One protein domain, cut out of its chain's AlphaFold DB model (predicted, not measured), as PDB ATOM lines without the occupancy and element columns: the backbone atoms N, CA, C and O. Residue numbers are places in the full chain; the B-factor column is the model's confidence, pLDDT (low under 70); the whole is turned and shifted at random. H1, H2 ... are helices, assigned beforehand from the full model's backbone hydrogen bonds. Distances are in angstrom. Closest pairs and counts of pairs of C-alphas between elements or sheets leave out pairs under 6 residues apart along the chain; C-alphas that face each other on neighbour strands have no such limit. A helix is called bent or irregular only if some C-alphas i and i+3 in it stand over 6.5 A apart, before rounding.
ATOM      1  N   ASP A   8      12.568  70.887 -10.909       78.12
ATOM      2  CA  ASP A   8      11.216  71.281 -10.492       78.12
ATOM      3  C   ASP A   8      10.483  70.173  -9.714       78.12
ATOM      4  O   ASP A   8       9.800  70.450  -8.727       78.12
ATOM      5  N   GLU A   9      10.655  68.905 -10.104       80.44
ATOM      6  CA  GLU A   9      10.088  67.758  -9.378       80.44
ATOM      7  C   GLU A   9      10.745  67.596  -7.998       80.44
ATOM      8  O   GLU A   9      10.061  67.302  -7.018       80.44
ATOM      9  N   ILE A  10      12.057  67.836  -7.895       76.94
ATOM     10  CA  ILE A  10      12.787  67.785  -6.619       76.94
ATOM     11  C   ILE A  10      12.355  68.937  -5.709       76.94
ATOM     12  O   ILE A  10      12.076  68.716  -4.531       76.94
ATOM     13  N   ILE A  11      12.265  70.158  -6.242       79.06
ATOM     14  CA  ILE A  11      11.834  71.343  -5.489       79.06
ATOM     15  C   ILE A  11      10.392  71.170  -5.000       79.06
ATOM     16  O   ILE A  11      10.101  71.486  -3.847       79.06
ATOM     17  N   SER A  12       9.507  70.602  -5.825       83.25
ATOM     18  CA  SER A  12       8.122  70.316  -5.439       83.25
ATOM     19  C   SER A  12       7.998  69.246  -4.347       83.25
ATOM     20  O   SER A  12       7.049  69.297  -3.567       83.25
ATOM     21  N   GLU A  13       8.905  68.268  -4.294       81.25
ATOM     22  CA  GLU A  13       8.903  67.199  -3.283       81.25
ATOM     23  C   GLU A  13       9.525  67.670  -1.955       81.25
ATOM     24  O   GLU A  13       9.041  67.336  -0.875       81.25
ATOM     25  N   VAL A  14      10.592  68.470  -2.027       83.25
ATOM     26  CA  VAL A  14      11.408  68.879  -0.873       83.25
ATOM     27  C   VAL A  14      10.916  70.182  -0.234       83.25
ATOM     28  O   VAL A  14      10.976  70.316   0.989       83.25
ATOM     29  N   GLY A  15      10.408  71.131  -1.025       79.69
ATOM     30  CA  GLY A  15       9.958  72.452  -0.564       79.69
ATOM     31  C   GLY A  15       8.975  72.399   0.614       79.69
ATOM     32  O   GLY A  15       9.272  72.986   1.657       79.69
ATOM     33  N   PRO A  16       7.879  71.619   0.528       84.88
ATOM     34  CA  PRO A  16       6.919  71.491   1.626       84.88
ATOM     35  C   PRO A  16       7.525  70.910   2.912       84.88
ATOM     36  O   PRO A  16       7.119  71.271   4.014       84.88
ATOM     37  N   LEU A  17       8.514  70.017   2.793       85.31
ATOM     38  CA  LEU A  17       9.176  69.392   3.943       85.31
ATOM     39  C   LEU A  17      10.129  70.363   4.654       85.31
ATOM     40  O   LEU A  17      10.240  70.327   5.880       85.31
ATOM     41  N   ILE A  18      10.789  71.241   3.891       81.38
ATOM     42  CA  ILE A  18      11.612  72.328   4.438       81.38
ATOM     43  C   ILE A  18      10.727  73.321   5.193       81.38
ATOM     44  O   ILE A  18      11.042  73.668   6.330       81.38
ATOM     45  N   GLU A  19       9.610  73.743   4.595       84.00
ATOM     46  CA  GLU A  19       8.663  74.678   5.216       84.00
ATOM     47  C   GLU A  19       8.035  74.107   6.495       84.00
ATOM     48  O   GLU A  19       7.881  74.821   7.485       84.00
ATOM     49  N   ALA A  20       7.733  72.806   6.504       85.44
ATOM     50  CA  ALA A  20       7.206  72.102   7.671       85.44
ATOM     51  C   ALA A  20       8.267  71.791   8.746       85.44
ATOM     52  O   ALA A  20       7.915  71.364   9.847       85.44
ATOM     53  N   GLY A  21       9.559  71.966   8.446       86.19
ATOM     54  CA  GLY A  21      10.656  71.610   9.347       86.19
ATOM     55  C   GLY A  21      10.791  70.102   9.610       86.19
ATOM     56  O   GLY A  21      11.398  69.710  10.610       86.19
ATOM     57  N   ASP A  22      10.245  69.241   8.742       88.25
ATOM     58  CA  ASP A  22      10.312  67.784   8.910       88.25
ATOM     59  C   ASP A  22      11.649  67.226   8.407       88.25
ATOM     60  O   ASP A  22      11.791  66.660   7.320       88.25
ATOM     61  N   ILE A  23      12.664  67.379   9.253       87.06
ATOM     62  CA  ILE A  23      14.035  66.932   8.992       87.06
ATOM     63  C   ILE A  23      14.108  65.418   8.721       87.06
ATOM     64  O   ILE A  23      14.950  64.968   7.941       87.06
ATOM     65  N   LYS A  24      13.240  64.606   9.339       84.12
ATOM     66  CA  LYS A  24      13.266  63.146   9.158       84.12
ATOM     67  C   LYS A  24      12.777  62.764   7.766       84.12
ATOM     68  O   LYS A  24      13.429  61.960   7.098       84.12
ATOM     69  N   ALA A  25      11.676  63.369   7.326       84.81
ATOM     70  CA  ALA A  25      11.173  63.188   5.972       84.81
ATOM     71  C   ALA A  25      12.195  63.670   4.928       84.81
ATOM     72  O   ALA A  25      12.438  62.970   3.945       84.81
ATOM     73  N   LEU A  26      12.876  64.794   5.184       88.12
ATOM     74  CA  LEU A  26      13.952  65.291   4.319       88.12
ATOM     75  C   LEU A  26      15.093  64.278   4.152       88.12
ATOM     76  O   LEU A  26      15.509  63.999   3.027       88.12
ATOM     77  N   TYR A  27      15.583  63.684   5.246       88.31
ATOM     78  CA  TYR A  27      16.639  62.671   5.164       88.31
ATOM     79  C   TYR A  27      16.200  61.407   4.427       88.31
ATOM     80  O   TYR A  27      17.000  60.812   3.701       88.31
ATOM     81  N   LEU A  28      14.940  61.002   4.580       87.50
ATOM     82  CA  LEU A  28      14.395  59.854   3.864       87.50
ATOM     83  C   LEU A  28      14.326  60.117   2.352       87.50
ATOM     84  O   LEU A  28      14.780  59.279   1.571       87.50
ATOM     85  N   VAL A  29      13.831  61.288   1.937       89.38
ATOM     86  CA  VAL A  29      13.808  61.699   0.521       89.38
ATOM     87  C   VAL A  29      15.228  61.753  -0.045       89.38
ATOM     88  O   VAL A  29      15.497  61.157  -1.088       89.38
ATOM     89  N   ALA A  30      16.171  62.378   0.666       89.12
ATOM     90  CA  ALA A  30      17.571  62.432   0.247       89.12
ATOM     91  C   ALA A  30      18.186  61.029   0.084       89.12
ATOM     92  O   ALA A  30      18.848  60.751  -0.917       89.12
ATOM     93  N   SER A  31      17.919  60.121   1.028       90.69
ATOM     94  CA  SER A  31      18.425  58.742   0.992       90.69
ATOM     95  C   SER A  31      17.913  57.973  -0.228       90.69
ATOM     96  O   SER A  31      18.690  57.271  -0.872       90.69
ATOM     97  N   LYS A  32      16.639  58.155  -0.602       91.31
ATOM     98  CA  LYS A  32      16.059  57.564  -1.820       91.31
ATOM     99  C   LYS A  32      16.748  58.058  -3.088       91.31
ATOM    100  O   LYS A  32      17.139  57.247  -3.923       91.31
ATOM    101  N   LYS A  33      16.968  59.371  -3.221       89.88
ATOM    102  CA  LYS A  33      17.668  59.930  -4.393       89.88
ATOM    103  C   LYS A  33      19.114  59.426  -4.476       89.88
ATOM    104  O   LYS A  33      19.589  59.091  -5.558       89.88
ATOM    105  N   ILE A  34      19.806  59.323  -3.338       90.50
ATOM    106  CA  ILE A  34      21.151  58.732  -3.277       90.50
ATOM    107  C   ILE A  34      21.112  57.267  -3.729       90.50
ATOM    108  O   ILE A  34      21.946  56.871  -4.542       90.50
ATOM    109  N   GLN A  35      20.141  56.476  -3.261       93.56
ATOM    110  CA  GLN A  35      19.991  55.077  -3.664       93.56
ATOM    111  C   GLN A  35      19.782  54.939  -5.180       93.56
ATOM    112  O   GLN A  35      20.445  54.110  -5.801       93.56
ATOM    113  N   GLU A  36      18.963  55.788  -5.805       90.88
ATOM    114  CA  GLU A  36      18.765  55.766  -7.262       90.88
ATOM    115  C   GLU A  36      20.063  56.018  -8.045       90.88
ATOM    116  O   GLU A  36      20.309  55.381  -9.076       90.88
ATOM    117  N   ILE A  37      20.901  56.942  -7.567       90.38
ATOM    118  CA  ILE A  37      22.208  57.240  -8.170       90.38
ATOM    119  C   ILE A  37      23.157  56.057  -7.973       90.38
ATOM    120  O   ILE A  37      23.796  55.611  -8.933       90.38
ATOM    121  N   LEU A  38      23.238  55.538  -6.744       91.62
ATOM    122  CA  LEU A  38      24.104  54.415  -6.400       91.62
ATOM    123  C   LEU A  38      23.756  53.177  -7.215       91.62
ATOM    124  O   LEU A  38      24.662  52.573  -7.774       91.62
ATOM    125  N   LYS A  39      22.470  52.858  -7.386       93.25
ATOM    126  CA  LYS A  39      22.020  51.738  -8.217       93.25
ATOM    127  C   LYS A  39      22.611  51.786  -9.624       93.25
ATOM    128  O   LYS A  39      23.216  50.817 -10.072       93.25
ATOM    129  N   ARG A  40      22.511  52.934 -10.300       91.00
ATOM    130  CA  ARG A  40      23.049  53.112 -11.663       91.00
ATOM    131  C   ARG A  40      24.568  52.970 -11.703       91.00
ATOM    132  O   ARG A  40      25.112  52.396 -12.645       91.00
ATOM    133  N   LEU A  41      25.254  53.521 -10.704       91.62
ATOM    134  CA  LEU A  41      26.705  53.416 -10.602       91.62
ATOM    135  C   LEU A  41      27.127  51.959 -10.390       91.62
ATOM    136  O   LEU A  41      28.014  51.481 -11.093       91.62
ATOM    137  N   THR A  42      26.466  51.264  -9.468       93.25
ATOM    138  CA  THR A  42      26.687  49.854  -9.151       93.25
ATOM    139  C   THR A  42      26.429  48.964 -10.368       93.25
ATOM    140  O   THR A  42      27.278  48.142 -10.704       93.25
ATOM    141  N   ASP A  43      25.318  49.166 -11.084       93.06
ATOM    142  CA  ASP A  43      25.011  48.448 -12.330       93.06
ATOM    143  C   ASP A  43      26.159  48.570 -13.333       93.06
ATOM    144  O   ASP A  43      26.668  47.562 -13.818       93.06
ATOM    145  N   ARG A  44      26.650  49.793 -13.550       91.69
ATOM    146  CA  ARG A  44      27.747  50.062 -14.481       91.69
ATOM    147  C   ARG A  44      29.077  49.429 -14.064       91.69
ATOM    148  O   ARG A  44      29.816  48.960 -14.923       91.69
ATOM    149  N   ILE A  45      29.440  49.454 -12.779       90.50
ATOM    150  CA  ILE A  45      30.733  48.895 -12.328       90.50
ATOM    151  C   ILE A  45      30.724  47.364 -12.254       90.50
ATOM    152  O   ILE A  45      31.799  46.761 -12.287       90.50
ATOM    153  N   CYS A  46      29.543  46.755 -12.127       90.00
ATOM    154  CA  CYS A  46      29.349  45.307 -12.050       90.00
ATOM    155  C   CYS A  46      29.089  44.652 -13.418       90.00
ATOM    156  O   CYS A  46      29.073  43.426 -13.502       90.00
ATOM    157  N   GLU A  47      28.886  45.430 -14.480       90.38
ATOM    158  CA  GLU A  47      28.614  44.919 -15.824       90.38
ATOM    159  C   GLU A  47      29.855  44.278 -16.474       90.38
ATOM    160  O   GLU A  47      30.968  44.795 -16.376       90.38
ATOM    161  N   GLY A  48      29.664  43.142 -17.160       82.06
ATOM    162  CA  GLY A  48      30.700  42.506 -17.987       82.06
ATOM    163  C   GLY A  48      31.898  41.932 -17.221       82.06
ATOM    164  O   GLY A  48      32.967  41.756 -17.804       82.06
ATOM    165  N   VAL A  49      31.751  41.667 -15.920       84.25
ATOM    166  CA  VAL A  49      32.842  41.174 -15.068       84.25
ATOM    167  C   VAL A  49      32.984  39.657 -15.184       84.25
ATOM    168  O   VAL A  49      32.017  38.912 -15.038       84.25
ATOM    169  N   ASP A  50      34.216  39.198 -15.399       79.19
ATOM    170  CA  ASP A  50      34.580  37.784 -15.349       79.19
ATOM    171  C   ASP A  50      34.561  37.280 -13.895       79.19
ATOM    172  O   ASP A  50      35.453  37.585 -13.103       79.19
ATOM    173  N   GLY A  51      33.527  36.513 -13.543       75.88
ATOM    174  CA  GLY A  51      33.334  35.963 -12.199       75.88
ATOM    175  C   GLY A  51      34.266  34.802 -11.836       75.88
ATOM    176  O   GLY A  51      34.158  34.268 -10.737       75.88
ATOM    177  N   THR A  52      35.162  34.381 -12.734       75.50
ATOM    178  CA  THR A  52      36.058  33.237 -12.487       75.50
ATOM    179  C   THR A  52      37.325  33.600 -11.710       75.50
ATOM    180  O   THR A  52      38.032  32.711 -11.234       75.50
ATOM    181  N   LYS A  53      37.617  34.896 -11.536       75.75
ATOM    182  CA  LYS A  53      38.807  35.380 -10.825       75.75
ATOM    183  C   LYS A  53      38.454  35.842  -9.417       75.75
ATOM    184  O   LYS A  53      37.768  36.843  -9.243       75.75
ATOM    185  N   ALA A  54      38.978  35.149  -8.409       76.06
ATOM    186  CA  ALA A  54      38.904  35.581  -7.012       76.06
ATOM    187  C   ALA A  54      39.946  36.681  -6.730       76.06
ATOM    188  O   ALA A  54      40.945  36.439  -6.056       76.06
ATOM    189  N   ASP A  55      39.735  37.869  -7.299       89.94
ATOM    190  CA  ASP A  55      40.600  39.039  -7.121       89.94
ATOM    191  C   ASP A  55      39.933  40.130  -6.260       89.94
ATOM    192  O   ASP A  55      38.722  40.115  -6.001       89.94
ATOM    193  N   ALA A  56      40.720  41.100  -5.785       92.88
ATOM    194  CA  ALA A  56      40.206  42.178  -4.942       92.88
ATOM    195  C   ALA A  56      39.201  43.066  -5.683       92.88
ATOM    196  O   ALA A  56      38.310  43.657  -5.071       92.88
ATOM    197  N   SER A  57      39.308  43.141  -7.009       92.12
ATOM    198  CA  SER A  57      38.396  43.905  -7.848       92.12
ATOM    199  C   SER A  57      36.991  43.298  -7.846       92.12
ATOM    200  O   SER A  57      36.011  44.039  -7.745       92.12
ATOM    201  N   LEU A  58      36.874  41.972  -7.931       92.19
ATOM    202  CA  LEU A  58      35.604  41.259  -7.831       92.19
ATOM    203  C   LEU A  58      35.004  41.416  -6.429       92.19
ATOM    204  O   LEU A  58      33.836  41.778  -6.310       92.19
ATOM    205  N   VAL A  59      35.811  41.253  -5.375       93.31
ATOM    206  CA  VAL A  59      35.356  41.416  -3.982       93.31
ATOM    207  C   VAL A  59      34.797  42.819  -3.726       93.31
ATOM    208  O   VAL A  59      33.689  42.955  -3.209       93.31
ATOM    209  N   ILE A  60      35.512  43.874  -4.132       94.31
ATOM    210  CA  ILE A  60      35.056  45.262  -3.949       94.31
ATOM    211  C   ILE A  60      33.745  45.524  -4.704       94.31
ATOM    212  O   ILE A  60      32.872  46.224  -4.191       94.31
ATOM    213  N   ARG A  61      33.571  44.956  -5.903       93.75
ATOM    214  CA  ARG A  61      32.311  45.072  -6.658       93.75
ATOM    215  C   ARG A  61      31.157  44.359  -5.966       93.75
ATOM    216  O   ARG A  61      30.068  44.921  -5.896       93.75
ATOM    217  N   THR A  62      31.389  43.165  -5.424       93.44
ATOM    218  CA  THR A  62      30.383  42.439  -4.640       93.44
ATOM    219  C   THR A  62      29.962  43.245  -3.414       93.44
ATOM    220  O   THR A  62      28.767  43.385  -3.163       93.44
ATOM    221  N   ILE A  63      30.918  43.858  -2.707       95.19
ATOM    222  CA  ILE A  63      30.631  44.766  -1.585       95.19
ATOM    223  C   ILE A  63      29.790  45.959  -2.052       95.19
ATOM    224  O   ILE A  63      28.816  46.311  -1.391       95.19
ATOM    225  N   ALA A  64      30.121  46.567  -3.195       94.06
ATOM    226  CA  ALA A  64      29.359  47.690  -3.737       94.06
ATOM    227  C   ALA A  64      27.908  47.302  -4.076       94.06
ATOM    228  O   ALA A  64      26.985  48.030  -3.710       94.06
ATOM    229  N   ARG A  65      27.698  46.138  -4.709       95.00
ATOM    230  CA  ARG A  65      26.354  45.608  -4.986       95.00
ATOM    231  C   ARG A  65      25.573  45.343  -3.709       95.00
ATOM    232  O   ARG A  65      24.479  45.872  -3.547       95.00
ATOM    233  N   LYS A  66      26.164  44.594  -2.784       94.94
ATOM    234  CA  LYS A  66      25.524  44.249  -1.516       94.94
ATOM    235  C   LYS A  66      25.182  45.490  -0.688       94.94
ATOM    236  O   LYS A  66      24.105  45.562  -0.108       94.94
ATOM    237  N   SER A  67      26.061  46.492  -0.673       94.44
ATOM    238  CA  SER A  67      25.816  47.762   0.025       94.44
ATOM    239  C   SER A  67      24.632  48.533  -0.567       94.44
ATOM    240  O   SER A  67      23.862  49.134   0.177       94.44
ATOM    241  N   GLU A  68      24.461  48.509  -1.891       94.69
ATOM    242  CA  GLU A  68      23.330  49.148  -2.576       94.69
ATOM    243  C   GLU A  68      21.997  48.442  -2.282       94.69
ATOM    244  O   GLU A  68      21.015  49.091  -1.911       94.69
ATOM    245  N   GLU A  69      21.972  47.112  -2.361       94.38
ATOM    246  CA  GLU A  69      20.801  46.297  -2.010       94.38
ATOM    247  C   GLU A  69      20.410  46.469  -0.535       94.38
ATOM    248  O   GLU A  69      19.230  46.583  -0.181       94.38
ATOM    249  N   ALA A  70      21.408  46.541   0.343       93.81
ATOM    250  CA  ALA A  70      21.185  46.704   1.767       93.81
ATOM    251  C   ALA A  70      20.713  48.126   2.118       93.81
ATOM    252  O   ALA A  70      19.805  48.268   2.935       93.81
ATOM    253  N   LEU A  71      21.227  49.173   1.457       93.44
ATOM    254  CA  LEU A  71      20.689  50.534   1.588       93.44
ATOM    255  C   LEU A  71      19.223  50.601   1.140       93.44
ATOM    256  O   LEU A  71      18.395  51.193   1.833       93.44
ATOM    257  N   THR A  72      18.887  49.951   0.023       94.62
ATOM    258  CA  THR A  72      17.500  49.830  -0.455       94.62
ATOM    259  C   THR A  72      16.607  49.178   0.603       94.62
ATOM    260  O   THR A  72      15.527  49.681   0.911       94.62
ATOM    261  N   SER A  73      17.090  48.099   1.222       94.44
ATOM    262  CA  SER A  73      16.374  47.397   2.294       94.44
ATOM    263  C   SER A  73      16.197  48.266   3.545       94.44
ATOM    264  O   SER A  73      15.119  48.287   4.131       94.44
ATOM    265  N   VAL A  74      17.223  49.031   3.936       93.62
ATOM    266  CA  VAL A  74      17.156  49.982   5.059       93.62
ATOM    267  C   VAL A  74      16.092  51.047   4.808       93.62
ATOM    268  O   VAL A  74      15.277  51.297   5.695       93.62
ATOM    269  N   ILE A  75      16.066  51.641   3.611       93.81
ATOM    270  CA  ILE A  75      15.057  52.637   3.228       93.81
ATOM    271  C   ILE A  75      13.656  52.035   3.354       93.81
ATOM    272  O   ILE A  75      12.815  52.611   4.041       93.81
ATOM    273  N   TYR A  76      13.438  50.844   2.793       94.12
ATOM    274  CA  TYR A  76      12.150  50.153   2.869       94.12
ATOM    275  C   TYR A  76      11.719  49.863   4.318       94.12
ATOM    276  O   TYR A  76      10.568  50.083   4.695       94.12
ATOM    277  N   CYS A  77      12.647  49.417   5.173       93.12
ATOM    278  CA  CYS A  77      12.362  49.200   6.591       93.12
ATOM    279  C   CYS A  77      11.983  50.499   7.312       93.12
ATOM    280  O   CYS A  77      11.063  50.484   8.127       93.12
ATOM    281  N   VAL A  78      12.671  51.610   7.032       91.25
ATOM    282  CA  VAL A  78      12.372  52.914   7.647       91.25
ATOM    283  C   VAL A  78      11.003  53.430   7.197       91.25
ATOM    284  O   VAL A  78      10.233  53.891   8.036       91.25
ATOM    285  N   GLU A  79      10.657  53.289   5.915       91.38
ATOM    286  CA  GLU A  79       9.325  53.637   5.396       91.38
ATOM    287  C   GLU A  79       8.205  52.837   6.064       91.38
ATOM    288  O   GLU A  79       7.158  53.390   6.394       91.38
ATOM    289  N   GLY A  80       8.442  51.547   6.314       91.44
ATOM    290  CA  GLY A  80       7.508  50.676   7.030       91.44
ATOM    291  C   GLY A  80       7.477  50.878   8.550       91.44
ATOM    292  O   GLY A  80       6.774  50.149   9.245       91.44
ATOM    293  N   GLY A  81       8.255  51.817   9.102       90.75
ATOM    294  CA  GLY A  81       8.359  52.034  10.551       90.75
ATOM    295  C   GLY A  81       9.135  50.943  11.305       90.75
ATOM    296  O   GLY A  81       9.127  50.902  12.536       90.75
ATOM    297  N   HIS A  82       9.852  50.066  10.601       92.06
ATOM    298  CA  HIS A  82      10.637  48.959  11.150       92.06
ATOM    299  C   HIS A  82      12.082  49.375  11.492       92.06
ATOM    300  O   HIS A  82      13.055  48.732  11.093       92.06
ATOM    301  N   ASN A  83      12.236  50.446  12.275       86.50
ATOM    302  CA  ASN A  83      13.536  51.072  12.565       86.50
ATOM    303  C   ASN A  83      14.555  50.131  13.242       86.50
ATOM    304  O   ASN A  83      15.759  50.224  12.996       86.50
ATOM    305  N   TYR A  84      14.087  49.204  14.083       88.44
ATOM    306  CA  TYR A  84      14.967  48.240  14.751       88.44
ATOM    307  C   TYR A  84      15.575  47.241  13.755       88.44
ATOM    308  O   TYR A  84      16.780  46.995  13.782       88.44
ATOM    309  N   ALA A  85      14.765  46.735  12.819       89.00
ATOM    310  CA  ALA A  85      15.237  45.857  11.751       89.00
ATOM    311  C   ALA A  85      16.215  46.589  10.818       89.00
ATOM    312  O   ALA A  85      17.272  46.049  10.498       89.00
ATOM    313  N   ALA A  86      15.919  47.849  10.471       88.50
ATOM    314  CA  ALA A  86      16.815  48.696   9.681       88.50
ATOM    315  C   ALA A  86      18.199  48.849  10.338       88.50
ATOM    316  O   ALA A  86      19.227  48.763   9.669       88.50
ATOM    317  N   THR A  87      18.240  49.015  11.663       88.38
ATOM    318  CA  THR A  87      19.496  49.171  12.416       88.38
ATOM    319  C   THR A  87      20.383  47.926  12.326       88.38
ATOM    320  O   THR A  87      21.601  48.049  12.195       88.38
ATOM    321  N   GLY A  88      19.783  46.731  12.333       90.19
ATOM    322  CA  GLY A  88      20.513  45.467  12.201       90.19
ATOM    323  C   GLY A  88      21.269  45.324  10.874       90.19
ATOM    324  O   GLY A  88      22.286  44.637  10.824       90.19
ATOM    325  N   LEU A  89      20.821  46.015   9.822       88.69
ATOM    326  CA  LEU A  89      21.449  45.987   8.498       88.69
ATOM    327  C   LEU A  89      22.644  46.943   8.381       88.69
ATOM    328  O   LEU A  89      23.549  46.689   7.595       88.69
ATOM    329  N   LEU A  90      22.685  48.024   9.169       88.19
ATOM    330  CA  LEU A  90      23.703  49.070   9.020       88.19
ATOM    331  C   LEU A  90      25.114  48.592   9.376       88.19
ATOM    332  O   LEU A  90      26.072  48.917   8.676       88.19
ATOM    333  N   ARG A  91      25.260  47.823  10.461       90.31
ATOM    334  CA  ARG A  91      26.583  47.399  10.945       90.31
ATOM    335  C   ARG A  91      27.324  46.505   9.938       90.31
ATOM    336  O   ARG A  91      28.454  46.865   9.609       90.31
ATOM    337  N   PRO A  92      26.721  45.424   9.404       91.44
ATOM    338  CA  PRO A  92      27.374  44.599   8.388       91.44
ATOM    339  C   PRO A  92      27.827  45.397   7.157       91.44
ATOM    340  O   PRO A  92      28.944  45.210   6.687       91.44
ATOM    341  N   ILE A  93      27.004  46.339   6.675       92.94
ATOM    342  CA  ILE A  93      27.354  47.191   5.523       92.94
ATOM    343  C   ILE A  93      28.587  48.043   5.841       92.94
ATOM    344  O   ILE A  93      29.523  48.121   5.047       92.94
ATOM    345  N   CYS A  94      28.610  48.686   7.011       93.06
ATOM    346  CA  CYS A  94      29.743  49.507   7.430       93.06
ATOM    347  C   CYS A  94      31.039  48.692   7.523       93.06
ATOM    348  O   CYS A  94      32.083  49.160   7.074       93.06
ATOM    349  N   GLU A  95      30.980  47.482   8.080       95.62
ATOM    350  CA  GLU A  95      32.135  46.585   8.191       95.62
ATOM    351  C   GLU A  95      32.681  46.199   6.805       95.62
ATOM    352  O   GLU A  95      33.888  46.282   6.569       95.62
ATOM    353  N   GLU A  96      31.803  45.890   5.849       95.31
ATOM    354  CA  GLU A  96      32.197  45.593   4.468       95.31
ATOM    355  C   GLU A  96      32.796  46.808   3.747       95.31
ATOM    356  O   GLU A  96      33.804  46.683   3.051       95.31
ATOM    357  N   LEU A  97      32.241  48.005   3.944       94.88
ATOM    358  CA  LEU A  97      32.787  49.237   3.367       94.88
ATOM    359  C   LEU A  97      34.155  49.604   3.963       94.88
ATOM    360  O   LEU A  97      35.040  50.072   3.240       94.88
ATOM    361  N   ILE A  98      34.358  49.366   5.262       97.12
ATOM    362  CA  ILE A  98      35.667  49.506   5.916       97.12
ATOM    363  C   ILE A  98      36.662  48.524   5.295       97.12
ATOM    364  O   ILE A  98      37.784  48.914   4.962       97.12
ATOM    365  N   PHE A  99      36.250  47.278   5.077       96.44
ATOM    366  CA  PHE A  99      37.089  46.274   4.436       96.44
ATOM    367  C   PHE A  99      37.432  46.640   2.981       96.44
ATOM    368  O   PHE A  99      38.596  46.583   2.586       96.44
ATOM    369  N   ALA A 100      36.468  47.131   2.197       96.06
ATOM    370  CA  ALA A 100      36.727  47.642   0.851       96.06
ATOM    371  C   ALA A 100      37.717  48.821   0.862       96.06
ATOM    372  O   ALA A 100      38.589  48.911  -0.004       96.06
ATOM    373  N   LYS A 101      37.625  49.715   1.858       97.38
ATOM    374  CA  LYS A 101      38.592  50.805   2.052       97.38
ATOM    375  C   LYS A 101      39.990  50.271   2.371       97.38
ATOM    376  O   LYS A 101      40.959  50.794   1.825       97.38
ATOM    377  N   PHE A 102      40.094  49.241   3.210       97.62
ATOM    378  CA  PHE A 102      41.358  48.561   3.490       97.62
ATOM    379  C   PHE A 102      41.963  47.962   2.214       97.62
ATOM    380  O   PHE A 102      43.094  48.307   1.879       97.62
ATOM    381  N   LEU A 103      41.206  47.178   1.439       96.75
ATOM    382  CA  LEU A 103      41.694  46.599   0.179       96.75
ATOM    383  C   LEU A 103      42.178  47.673  -0.805       96.75
ATOM    384  O   LEU A 103      43.216  47.514  -1.438       96.75
ATOM    385  N   ARG A 104      41.465  48.804  -0.893       95.75
ATOM    386  CA  ARG A 104      41.863  49.950  -1.729       95.75
ATOM    387  C   ARG A 104      43.120  50.678  -1.249       95.75
ATOM    388  O   ARG A 104      43.678  51.447  -2.026       95.75
ATOM    389  N   SER A 105      43.516  50.506   0.010       97.44
ATOM    390  CA  SER A 105      44.727  51.124   0.563       97.44
ATOM    391  C   SER A 105      46.003  50.332   0.263       97.44
ATOM    392  O   SER A 105      47.096  50.876   0.391       97.44
ATOM    393  N   LEU A 106      45.866  49.070  -0.150       97.06
ATOM    394  CA  LEU A 106      46.977  48.197  -0.512       97.06
ATOM    395  C   LEU A 106      47.401  48.406  -1.970       97.06
ATOM    396  O   LEU A 106      46.625  48.867  -2.812       97.06
ATOM    397  N   HIS A 107      48.631  48.002  -2.293       97.19
ATOM    398  CA  HIS A 107      49.021  47.838  -3.687       97.19
ATOM    399  C   HIS A 107      48.197  46.705  -4.318       97.19
ATOM    400  O   HIS A 107      47.873  45.719  -3.659       97.19
ATOM    401  N   ARG A 108      47.854  46.825  -5.608       93.81
ATOM    402  CA  ARG A 108      46.897  45.911  -6.261       93.81
ATOM    403  C   ARG A 108      47.291  44.436  -6.142       93.81
ATOM    404  O   ARG A 108      46.441  43.616  -5.827       93.81
ATOM    405  N   ALA A 109      48.570  44.124  -6.348       95.50
ATOM    406  CA  ALA A 109      49.075  42.756  -6.222       95.50
ATOM    407  C   ALA A 109      48.898  42.195  -4.799       95.50
ATOM    408  O   ALA A 109      48.510  41.040  -4.641       95.50
ATOM    409  N   ASP A 110      49.113  43.025  -3.775       97.44
ATOM    410  CA  ASP A 110      48.978  42.621  -2.373       97.44
ATOM    411  C   ASP A 110      47.508  42.429  -1.991       97.44
ATOM    412  O   ASP A 110      47.176  41.516  -1.242       97.44
ATOM    413  N   ALA A 111      46.611  43.267  -2.524       96.94
ATOM    414  CA  ALA A 111      45.173  43.124  -2.321       96.94
ATOM    415  C   ALA A 111      44.645  41.812  -2.925       96.94
ATOM    416  O   ALA A 111      43.880  41.098  -2.275       96.94
ATOM    417  N   ASP A 112      45.068  41.488  -4.150       95.50
ATOM    418  CA  ASP A 112      44.671  40.257  -4.837       95.50
ATOM    419  C   ASP A 112      45.211  39.016  -4.099       95.50
ATOM    420  O   ASP A 112      44.462  38.067  -3.850       95.50
ATOM    421  N   GLU A 113      46.477  39.039  -3.662       96.00
ATOM    422  CA  GLU A 113      47.063  37.939  -2.885       96.00
ATOM    423  C   GLU A 113      46.405  37.803  -1.503       96.00
ATOM    424  O   GLU A 113      46.104  36.688  -1.073       96.00
ATOM    425  N   TYR A 114      46.092  38.916  -0.829       96.25
ATOM    426  CA  TYR A 114      45.350  38.898   0.433       96.25
ATOM    427  C   TYR A 114      43.998  38.193   0.279       96.25
ATOM    428  O   TYR A 114      43.678  37.307   1.071       96.25
ATOM    429  N   VAL A 115      43.209  38.550  -0.742       95.25
ATOM    430  CA  VAL A 115      41.885  37.950  -0.989       95.25
ATOM    431  C   VAL A 115      41.993  36.450  -1.230       95.25
ATOM    432  O   VAL A 115      41.213  35.671  -0.675       95.25
ATOM    433  N   LYS A 116      42.983  36.029  -2.015       93.88
ATOM    434  CA  LYS A 116      43.245  34.617  -2.287       93.88
ATOM    435  C   LYS A 116      43.618  33.853  -1.016       93.88
ATOM    436  O   LYS A 116      43.001  32.830  -0.722       93.88
ATOM    437  N   LEU A 117      44.591  34.346  -0.248       95.12
ATOM    438  CA  LEU A 117      45.033  33.705   0.995       95.12
ATOM    439  C   LEU A 117      43.915  33.660   2.038       95.12
ATOM    440  O   LEU A 117      43.724  32.632   2.686       95.12
ATOM    441  N   ARG A 118      43.139  34.740   2.163       94.69
ATOM    442  CA  ARG A 118      41.987  34.795   3.066       94.69
ATOM    443  C   ARG A 118      40.936  33.755   2.693       94.69
ATOM    444  O   ARG A 118      40.472  33.036   3.566       94.69
ATOM    445  N   SER A 119      40.629  33.628   1.404       91.12
ATOM    446  CA  SER A 119      39.665  32.641   0.908       91.12
ATOM    447  C   SER A 119      40.112  31.204   1.208       91.12
ATOM    448  O   SER A 119      39.305  30.377   1.623       91.12
ATOM    449  N   ILE A 120      41.408  30.903   1.050       93.62
ATOM    450  CA  ILE A 120      41.981  29.594   1.410       93.62
ATOM    451  C   ILE A 120      41.866  29.343   2.919       93.62
ATOM    452  O   ILE A 120      41.489  28.243   3.325       93.62
ATOM    453  N   LEU A 121      42.169  30.352   3.743       95.62
ATOM    454  CA  LEU A 121      42.037  30.263   5.195       95.62
ATOM    455  C   LEU A 121      40.586  29.980   5.606       95.62
ATOM    456  O   LEU A 121      40.361  29.049   6.374       95.62
ATOM    457  N   ASP A 122      39.617  30.715   5.055       94.00
ATOM    458  CA  ASP A 122      38.192  30.540   5.362       94.00
ATOM    459  C   ASP A 122      37.700  29.127   4.980       94.00
ATOM    460  O   ASP A 122      36.968  28.488   5.739       94.00
ATOM    461  N   ILE A 123      38.154  28.584   3.841       94.19
ATOM    462  CA  ILE A 123      37.868  27.195   3.440       94.19
ATOM    463  C   ILE A 123      38.469  26.203   4.443       94.19
ATOM    464  O   ILE A 123      37.787  25.274   4.878       94.19
ATOM    465  N   HIS A 124      39.735  26.387   4.821       95.56
ATOM    466  CA  HIS A 124      40.412  25.507   5.770       95.56
ATOM    467  C   HIS A 124      39.737  25.526   7.151       95.56
ATOM    468  O   HIS A 124      39.515  24.468   7.746       95.56
ATOM    469  N   GLU A 125      39.377  26.708   7.657       95.31
ATOM    470  CA  GLU A 125      38.624  26.866   8.905       95.31
ATOM    471  C   GLU A 125      37.252  26.189   8.821       95.31
ATOM    472  O   GLU A 125      36.870  25.469   9.748       95.31
ATOM    473  N   GLY A 126      36.549  26.341   7.694       93.38
ATOM    474  CA  GLY A 126      35.272  25.680   7.434       93.38
ATOM    475  C   GLY A 126      35.378  24.153   7.464       93.38
ATOM    476  O   GLY A 126      34.619  23.499   8.179       93.38
ATOM    477  N   ILE A 127      36.357  23.580   6.756       94.25
ATOM    478  CA  ILE A 127      36.615  22.128   6.750       94.25
ATOM    479  C   ILE A 127      37.001  21.642   8.153       94.25
ATOM    480  O   ILE A 127      36.482  20.633   8.625       94.25
ATOM    481  N   SER A 128      37.863  22.375   8.858       92.88
ATOM    482  CA  SER A 128      38.293  22.024  10.218       92.88
ATOM    483  C   SER A 128      37.141  22.077  11.226       92.88
ATOM    484  O   SER A 128      37.069  21.271  12.154       92.88
ATOM    485  N   ALA A 129      36.220  23.031  11.076       92.25
ATOM    486  CA  ALA A 129      35.008  23.099  11.884       92.25
ATOM    487  C   ALA A 129      34.071  21.920  11.594       92.25
ATOM    488  O   ALA A 129      33.611  21.281  12.534       92.25
ATOM    489  N   GLN A 130      33.852  21.585  10.320       91.00
ATOM    490  CA  GLN A 130      33.055  20.419   9.929       91.00
ATOM    491  C   GLN A 130      33.654  19.118  10.464       91.00
ATOM    492  O   GLN A 130      32.930  18.307  11.032       91.00
ATOM    493  N   GLY A 131      34.976  18.948  10.371       90.44
ATOM    494  CA  GLY A 131      35.672  17.793  10.934       90.44
ATOM    495  C   GLY A 131      35.396  17.623  12.427       90.44
ATOM    496  O   GLY A 131      35.118  16.518  12.869       90.44
ATOM    497  N   ARG A 132      35.365  18.706  13.208       87.50
ATOM    498  CA  ARG A 132      35.014  18.631  14.638       87.50
ATOM    499  C   ARG A 132      33.566  18.204  14.897       87.50
ATOM    500  O   ARG A 132      33.321  17.582  15.916       87.50
ATOM    501  N   PHE A 133      32.632  18.540  14.009       83.62
ATOM    502  CA  PHE A 133      31.206  18.238  14.184       83.62
ATOM    503  C   PHE A 133      30.774  16.879  13.618       83.62
ATOM    504  O   PHE A 133      29.824  16.300  14.128       83.62
ATOM    505  N   PHE A 134      31.421  16.389  12.555       81.75
ATOM    506  CA  PHE A 134      31.042  15.145  11.866       81.75
ATOM    507  C   PHE A 134      31.950  13.948  12.189       81.75
ATOM    508  O   PHE A 134      31.723  12.865  11.657       81.75
ATOM    509  N   SER A 135      32.995  14.141  13.002       66.50
ATOM    510  CA  SER A 135      33.883  13.053  13.456       66.50
ATOM    511  C   SER A 135      33.538  12.529  14.860       66.50
ATOM    512  O   SER A 135      34.307  11.736  15.401       66.50
ATOM    513  N   GLU A 136      32.417  12.978  15.436       53.91
ATOM    514  CA  GLU A 136      31.726  12.352  16.578       53.91
ATOM    515  C   GLU A 136      30.553  11.500  16.072       53.91
ATOM    516  O   GLU A 136      30.311  10.427  16.670       53.91
TER     517      GLU A 136
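What this domain is: This is residues 8 to 136 of the 136 residues of an uncharacterized protein of Singulisphaera acidiphila (strain ATCC BAA-1392 / DSM 18658 / VKM B-2454 / MOB10) (UniProt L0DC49). Three long helices, H2, H3 and H4, fold back and forth side by side with H3 in the middle; short H1 folds back at the far end of H2, and long H5 leaves the other end of H3 as an arm, with residues 120 to 136 sticking out. The printed part has 129 residues with five named helices, H1 to H5 in chain order, and no named strand: all helix. It is loose, with a radius of gyration of the C-alphas of 19.9 A, and elongated, spanning 64 by 38 by 24 A.

How they stand to each other: H1, residues 8 to 19, touches H2, residues 23 to 46, with residues 14 to 18 alone; this hairpin has a shallow tilt of 33 degrees, only just short of steep, with C-alphas 17 and 26 closest at 6.3 A. The hub is H3, residues 56 to 79, which forms a hairpin with H2 at 29 degrees, C-alphas 42 and 65 being closest at 6.0 A. H3 and H4, residues 83 to 105, form another at 20 degrees, closest at C-alphas 74 and 86, 4.8 A. H5, residues 108 to 134, touches H3 through 108 to 115 alone, only just about perpendicular at 70.3 degrees, with C-alphas 56 and 112 closest at 4.9 A. H2 and H4 are apart. Every O i to N i+4 pair is within hydrogen-bond range in H3 and H5, against 6 of 8 in H1, 19 of 20 in H2 and 14 of 19 in H4.

Where its parts are: H1 begins at C-alpha 8, (11.216, 71.281, -10.492), and is 16.3 A long; it is irregular, only just, with C-alphas 13 and 16 at 6.8 A. H2, H3 and H4 measure 33.8, 34.5 and 33.4 A. H5, 39.1 A, ends at C-alpha 134, (31.042, 15.145, 11.866).

The domain as a whole: The C-alphas of Asp 8 and Glu 136 are the farthest apart, 68.0 A. The printed part has no cut and no long link. Residues 135 to 136 have pLDDT under 70.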